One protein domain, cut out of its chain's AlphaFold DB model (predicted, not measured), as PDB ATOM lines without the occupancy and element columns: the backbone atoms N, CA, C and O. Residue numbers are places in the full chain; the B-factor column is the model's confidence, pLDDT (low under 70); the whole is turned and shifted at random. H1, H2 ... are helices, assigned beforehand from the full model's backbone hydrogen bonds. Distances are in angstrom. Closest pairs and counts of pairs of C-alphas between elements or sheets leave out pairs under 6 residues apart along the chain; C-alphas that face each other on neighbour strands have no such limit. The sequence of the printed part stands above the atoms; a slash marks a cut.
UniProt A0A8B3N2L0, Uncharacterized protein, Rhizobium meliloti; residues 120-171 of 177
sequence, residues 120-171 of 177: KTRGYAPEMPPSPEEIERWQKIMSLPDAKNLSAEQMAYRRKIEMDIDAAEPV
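Overview. This is residues 120 to 171 of the 177 residues of an uncharacterized protein of Rhizobium meliloti (UniProt A0A8B3N2L0). Two helices, H1 and H2, make a V: the last part of H2 meets H1 near its beginning, and the link between them loops across the open end, where residues 147 to 154 stand free. The unnamed stretch of residues 120 to 131 and the last residues lie at the V's closed end. The printed part has 52 residues, is all helix in class with H1 before H2, and is only just loose, close to compact, with a radius of gyration of the C-alphas of 12.0 A and spans of 32 by 27 by 18 A.

Along the chain. H1, residues 132 to 142, begins at C-alpha 132 (34.882, 40.424, 169.977) and is 15.4 A long. H2, residues 152 to 166, is 21.3 A long and ends at C-alpha 166 (31.793, 28.336, 171.002).

Arrangement. H1 and H2 touch, H2 with residues 161 to 165 alone; the closest C-alphas, of Ile 135 and Ile 165, are 6.0 A apart. They run opposite ways at a steep tilt of 45 degrees. In H1 and H2 every O i to N i+4 pair is within hydrogen-bond range.

Size, cuts and confidence. The C-alphas farthest apart, of Asn 149 and Val 171, are 34.4 A apart. The printed part has no cut, and the link from H1 to H2 is short. The pLDDT is under 70 at residues 121 to 129 and 168 to 171.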
ATOM      1  N   LYS A 120      39.526  18.288 155.793       72.06
ATOM      2  CA  LYS A 120      40.201  19.596 155.735       72.06
ATOM      3  C   LYS A 120      39.259  20.738 156.115       72.06
ATOM      4  O   LYS A 120      39.637  21.623 156.867       72.06
ATOM      5  N   THR A 121      38.017  20.694 155.631       64.38
ATOM      6  CA  THR A 121      37.010  21.737 155.892       64.38
ATOM      7  C   THR A 121      36.357  21.596 157.275       64.38
ATOM      8  O   THR A 121      35.838  22.562 157.822       64.38
ATOM      9  N   ARG A 122      36.373  20.395 157.870       62.91
ATOM     10  CA  ARG A 122      35.847  20.103 159.214       62.91
ATOM     11  C   ARG A 122      36.722  20.712 160.307       62.91
ATOM     12  O   ARG A 122      36.229  20.933 161.405       62.91
ATOM     13  N   GLY A 123      37.979  21.014 159.990       55.88
ATOM     14  CA  GLY A 123      38.860  21.858 160.789       55.88
ATOM     15  C   GLY A 123      38.826  23.317 160.345       55.88
ATOM     16  O   GLY A 123      39.891  23.899 160.167       55.88
ATOM     17  N   TYR A 124      37.640  23.904 160.130       52.34
ATOM     18  CA  TYR A 124      37.519  25.357 159.996       52.34
ATOM     19  C   TYR A 124      37.970  25.998 161.314       52.34
ATOM     20  O   TYR A 124      37.183  26.179 162.235       52.34
ATOM     21  N   ALA A 125      39.264  26.283 161.417       54.78
ATOM     22  CA  ALA A 125      39.760  27.369 162.230       54.78
ATOM     23  C   ALA A 125      39.657  28.605 161.329       54.78
ATOM     24  O   ALA A 125      40.240  28.589 160.237       54.78
ATOM     25  N   PRO A 126      38.876  29.630 161.691       55.91
ATOM     26  CA  PRO A 126      38.845  30.845 160.897       55.91
ATOM     27  C   PRO A 126      40.284  31.387 160.786       55.91
ATOM     28  O   PRO A 126      40.989  31.462 161.790       55.91
ATOM     29  N   GLU A 127      40.747  31.721 159.567       58.16
ATOM     30  CA  GLU A 127      42.116  32.242 159.322       58.16
ATOM     31  C   GLU A 127      42.442  33.459 160.208       58.16
ATOM     32  O   GLU A 127      43.604  33.748 160.488       58.16
ATOM     33  N   MET A 128      41.397  34.136 160.685       59.72
ATOM     34  CA  MET A 128      41.436  35.157 161.717       59.72
ATOM     35  C   MET A 128      40.316  34.862 162.723       59.72
ATOM     36  O   MET A 128      39.170  34.734 162.287       59.72
ATOM     37  N   PRO A 129      40.594  34.762 164.035       66.56
ATOM     38  CA  PRO A 129      39.527  34.653 165.023       66.56
ATOM     39  C   PRO A 129      38.571  35.850 164.872       66.56
ATOM     40  O   PRO A 129      39.050  36.970 164.655       66.56
ATOM     41  N   PRO A 130      37.244  35.633 164.927       73.81
ATOM     42  CA  PRO A 130      36.273  36.713 164.795       73.81
ATOM     43  C   PRO A 130      36.516  37.772 165.876       73.81
ATOM     44  O   PRO A 130      36.880  37.452 167.010       73.81
ATOM     45  N   SER A 131      36.344  39.045 165.519       79.19
ATOM     46  CA  SER A 131      36.512  40.144 166.470       79.19
ATOM     47  C   SER A 131      35.499  40.010 167.619       79.19
ATOM     48  O   SER A 131      34.366  39.582 167.373       79.19
ATOM     49  N   PRO A 132      35.829  40.424 168.858       78.88
ATOM     50  CA  PRO A 132      34.882  40.424 169.977       78.88
ATOM     51  C   PRO A 132      33.539  41.096 169.642       78.88
ATOM     52  O   PRO A 132      32.476  40.572 169.969       78.88
ATOM     53  N   GLU A 133      33.572  42.202 168.893       80.81
ATOM     54  CA  GLU A 133      32.368  42.923 168.451       80.81
ATOM     55  C   GLU A 133      31.501  42.105 167.471       80.81
ATOM     56  O   GLU A 133      30.276  42.254 167.417       80.81
ATOM     57  N   GLU A 134      32.119  41.228 166.676       79.56
ATOM     58  CA  GLU A 134      31.424  40.364 165.718       79.56
ATOM     59  C   GLU A 134      30.745  39.186 166.419       79.56
ATOM     60  O   GLU A 134      29.611  38.848 166.072       79.56
ATOM     61  N   ILE A 135      31.389  38.625 167.445       82.44
ATOM     62  CA  ILE A 135      30.831  37.563 168.290       82.44
ATOM     63  C   ILE A 135      29.591  38.076 169.028       82.44
ATOM     64  O   ILE A 135      28.529  37.455 168.948       82.44
ATOM     65  N   GLU A 136      29.671  39.251 169.660       84.25
ATOM     66  CA  GLU A 136      28.524  39.879 170.333       84.25
ATOM     67  C   GLU A 136      27.361  40.129 169.361       84.25
ATOM     68  O   GLU A 136      26.184  39.879 169.660       84.25
ATOM     69  N   ARG A 137      27.679  40.594 168.147       84.19
ATOM     70  CA  ARG A 137      26.687  40.793 167.088       84.19
ATOM     71  C   ARG A 137      26.026  39.475 166.688       84.19
ATOM     72  O   ARG A 137      24.809  39.453 166.487       84.19
ATOM     73  N   TRP A 138      26.786  38.394 166.552       85.56
ATOM     74  CA  TRP A 138      26.255  37.082 166.192       85.56
ATOM     75  C   TRP A 138      25.423  36.456 167.309       85.56
ATOM     76  O   TRP A 138      24.333  35.965 167.020       85.56
ATOM     77  N   GLN A 139      25.838  36.568 168.573       86.19
ATOM     78  CA  GLN A 139      25.030  36.164 169.731       86.19
ATOM     79  C   GLN A 139      23.677  36.891 169.747       86.19
ATOM     80  O   GLN A 139      22.620  36.274 169.907       86.19
ATOM     81  N   LYS A 140      23.682  38.202 169.472       87.44
ATOM     82  CA  LYS A 140      22.452  38.994 169.354       87.44
ATOM     83  C   LYS A 140      21.559  38.511 168.208       87.44
ATOM     84  O   LYS A 140      20.349  38.405 168.396       87.44
ATOM     85  N   ILE A 141      22.126  38.194 167.043       85.00
ATOM     86  CA  ILE A 141      21.374  37.652 165.897       85.00
ATOM     87  C   ILE A 141      20.796  36.264 166.218       85.00
ATOM     88  O   ILE A 141      19.641  36.009 165.891       85.00
ATOM     89  N   MET A 142      21.549  35.396 166.896       83.62
ATOM     90  CA  MET A 142      21.118  34.040 167.262       83.62
ATOM     91  C   MET A 142      19.975  34.018 168.280       83.62
ATOM     92  O   MET A 142      19.173  33.082 168.268       83.62
ATOM     93  N   SER A 143      19.878  35.056 169.118       87.19
ATOM     94  CA  SER A 143      18.775  35.243 170.071       87.19
ATOM     95  C   SER A 143      17.441  35.623 169.413       87.19
ATOM     96  O   SER A 143      16.386  35.524 170.043       87.19
ATOM     97  N   LEU A 144      17.468  36.066 168.150       87.69
ATOM     98  CA  LEU A 144      16.261  36.408 167.410       87.69
ATOM     99  C   LEU A 144      15.588  35.141 166.858       87.69
ATOM    100  O   LEU A 144      16.267  34.182 166.485       87.69
ATOM    101  N   PRO A 145      14.245  35.125 166.777       85.88
ATOM    102  CA  PRO A 145      13.522  33.997 166.216       85.88
ATOM    103  C   PRO A 145      13.839  33.825 164.729       85.88
ATOM    104  O   PRO A 145      13.875  34.791 163.964       85.88
ATOM    105  N   ASP A 146      14.009  32.570 164.322       84.75
ATOM    106  CA  ASP A 146      14.241  32.213 162.928       84.75
ATOM    107  C   ASP A 146      13.036  32.511 162.030       84.75
ATOM    108  O   ASP A 146      11.872  32.525 162.446       84.75
ATOM    109  N   ALA A 147      13.320  32.697 160.740       83.56
ATOM    110  CA  ALA A 147      12.285  32.749 159.722       83.56
ATOM    111  C   ALA A 147      11.545  31.401 159.629       83.56
ATOM    112  O   ALA A 147      12.138  30.335 159.769       83.56
ATOM    113  N   LYS A 148      10.243  31.437 159.314       82.75
ATOM    114  CA  LYS A 148       9.382  30.237 159.261       82.75
ATOM    115  C   LYS A 148       9.865  29.149 158.290       82.75
ATOM    116  O   LYS A 148       9.532  27.990 158.491       82.75
ATOM    117  N   ASN A 149      10.618  29.521 157.254       86.12
ATOM    118  CA  ASN A 149      11.175  28.604 156.263       86.12
ATOM    119  C   ASN A 149      12.670  28.898 156.093       86.12
ATOM    120  O   ASN A 149      13.023  29.923 155.510       86.12
ATOM    121  N   LEU A 150      13.527  28.000 156.581       83.19
ATOM    122  CA  LEU A 150      14.978  28.076 156.407       83.19
ATOM    123  C   LEU A 150      15.452  27.057 155.371       83.19
ATOM    124  O   LEU A 150      15.031  25.899 155.380       83.19
ATOM    125  N   SER A 151      16.359  27.480 154.495       87.19
ATOM    126  CA  SER A 151      17.043  26.577 153.574       87.19
ATOM    127  C   SER A 151      18.102  25.740 154.304       87.19
ATOM    128  O   SER A 151      18.603  26.105 155.371       87.19
ATOM    129  N   ALA A 152      18.486  24.607 153.708       83.88
ATOM    130  CA  ALA A 152      19.557  23.761 154.239       83.88
ATOM    131  C   ALA A 152      20.896  24.513 154.355       83.88
ATOM    132  O   ALA A 152      21.647  24.299 155.305       83.88
ATOM    133  N   GLU A 153      21.165  25.430 153.425       78.75
ATOM    134  CA  GLU A 153      22.360  26.279 153.428       78.75
ATOM    135  C   GLU A 153      22.326  27.306 154.567       78.75
ATOM    136  O   GLU A 153      23.334  27.512 155.239       78.75
ATOM    137  N   GLN A 154      21.158  27.891 154.855       81.38
ATOM    138  CA  GLN A 154      20.985  28.829 155.969       81.38
ATOM    139  C   GLN A 154      21.182  28.139 157.324       81.38
ATOM    140  O   GLN A 154      21.855  28.679 158.198       81.38
ATOM    141  N   MET A 155      20.670  26.914 157.485       83.69
ATOM    142  CA  MET A 155      20.929  26.114 158.687       83.69
ATOM    143  C   MET A 155      22.407  25.729 158.826       83.69
ATOM    144  O   MET A 155      22.929  25.710 159.937       83.69
ATOM    145  N   ALA A 156      23.094  25.424 157.720       81.75
ATOM    146  CA  ALA A 156      24.526  25.127 157.742       81.75
ATOM    147  C   ALA A 156      25.355  26.355 158.152       81.75
ATOM    148  O   ALA A 156      26.272  26.231 158.960       81.75
ATOM    149  N   TYR A 157      24.991  27.541 157.658       82.06
ATOM    150  CA  TYR A 157      25.620  28.799 158.052       82.06
ATOM    151  C   TYR A 157      25.378  29.134 159.531       82.06
ATOM    152  O   TYR A 157      26.303  29.547 160.225       82.06
ATOM    153  N   ARG A 158      24.168  28.872 160.047       82.38
ATOM    154  CA  ARG A 158      23.840  29.027 161.473       82.38
ATOM    155  C   ARG A 158      24.735  28.162 162.367       82.38
ATOM    156  O   ARG A 158      25.310  28.673 163.318       82.38
ATOM    157  N   ARG A 159      24.917  26.883 162.016       82.75
ATOM    158  CA  ARG A 159      25.818  25.967 162.747       82.75
ATOM    159  C   ARG A 159      27.275  26.416 162.703       82.75
ATOM    160  O   ARG A 159      27.997  26.214 163.665       82.75
ATOM    161  N   LYS A 160      27.710  27.015 161.591       83.06
ATOM    162  CA  LYS A 160      29.058  27.579 161.481       83.06
ATOM    163  C   LYS A 160      29.258  28.732 162.472       83.06
ATOM    164  O   LYS A 160      30.248  28.736 163.183       83.06
ATOM    165  N   ILE A 161      28.301  29.660 162.544       83.06
ATOM    166  CA  ILE A 161      28.343  30.776 163.503       83.06
ATOM    167  C   ILE A 161      28.353  30.268 164.947       83.06
ATOM    168  O   ILE A 161      29.094  30.792 165.766       83.06
ATOM    169  N   GLU A 162      27.551  29.250 165.258       83.44
ATOM    170  CA  GLU A 162      27.523  28.617 166.583       83.44
ATOM    171  C   GLU A 162      28.899  28.042 166.956       83.44
ATOM    172  O   GLU A 162      29.427  28.371 168.009       83.44
ATOM    173  N   MET A 163      29.546  27.315 166.036       80.31
ATOM    174  CA  MET A 163      30.918  26.830 166.234       80.31
ATOM    175  C   MET A 163      31.942  27.962 166.420       80.31
ATOM    176  O   MET A 163      32.865  27.811 167.214       80.31
ATOM    177  N   ASP A 164      31.797  29.075 165.697       78.62
ATOM    178  CA  ASP A 164      32.701  30.228 165.802       78.62
ATOM    179  C   ASP A 164      32.513  30.997 167.130       78.62
ATOM    180  O   ASP A 164      33.479  31.553 167.650       78.62
ATOM    181  N   ILE A 165      31.297  31.012 167.695       79.75
ATOM    182  CA  ILE A 165      31.014  31.564 169.032       79.75
ATOM    183  C   ILE A 165      31.593  30.641 170.111       79.75
ATOM    184  O   ILE A 165      32.346  31.112 170.960       79.75
ATOM    185  N   ASP A 166      31.309  29.337 170.039       79.38
ATOM    186  CA  ASP A 166      31.793  28.336 171.002       79.38
ATOM    187  C   ASP A 166      33.329  28.272 171.038       79.38
ATOM    188  O   ASP A 166      33.931  28.097 172.093       79.38
ATOM    189  N   ALA A 167      33.987  28.436 169.886       75.19
ATOM    190  CA  ALA A 167      35.446  28.469 169.796       75.19
ATOM    191  C   ALA A 167      36.074  29.744 170.391       75.19
ATOM    192  O   ALA A 167      37.277  29.757 170.657       75.19
ATOM    193  N   ALA A 168      35.291  30.814 170.566       68.81
ATOM    194  CA  ALA A 168      35.747  32.092 171.102       68.81
ATOM    195  C   ALA A 168      35.403  32.300 172.589       68.81
ATOM    196  O   ALA A 168      35.970  33.202 173.211       68.81
ATOM    197  N   GLU A 169      34.517  31.485 173.172       63.69
ATOM    198  CA  GLU A 169      34.296  31.465 174.619       63.69
ATOM    199  C   GLU A 169      35.526  30.858 175.326       63.69
ATOM    200  O   GLU A 169      35.878  29.701 175.079       63.69
ATOM    201  N   PRO A 170      36.230  31.602 176.201       51.22
ATOM    202  CA  PRO A 170      37.298  31.017 176.999       51.22
ATOM    203  C   PRO A 170      36.693  30.020 177.996       51.22
ATOM    204  O   PRO A 170      35.766  30.348 178.732       51.22
ATOM    205  N   VAL A 171      37.233  28.800 178.036       47.56
ATOM    206  CA  VAL A 171      36.909  27.807 179.069       47.56
ATOM    207  C   VAL A 171      37.307  28.396 180.428       47.56
ATOM    208  O   VAL A 171      38.494  28.503 180.732       47.56
TER     209      VAL A 171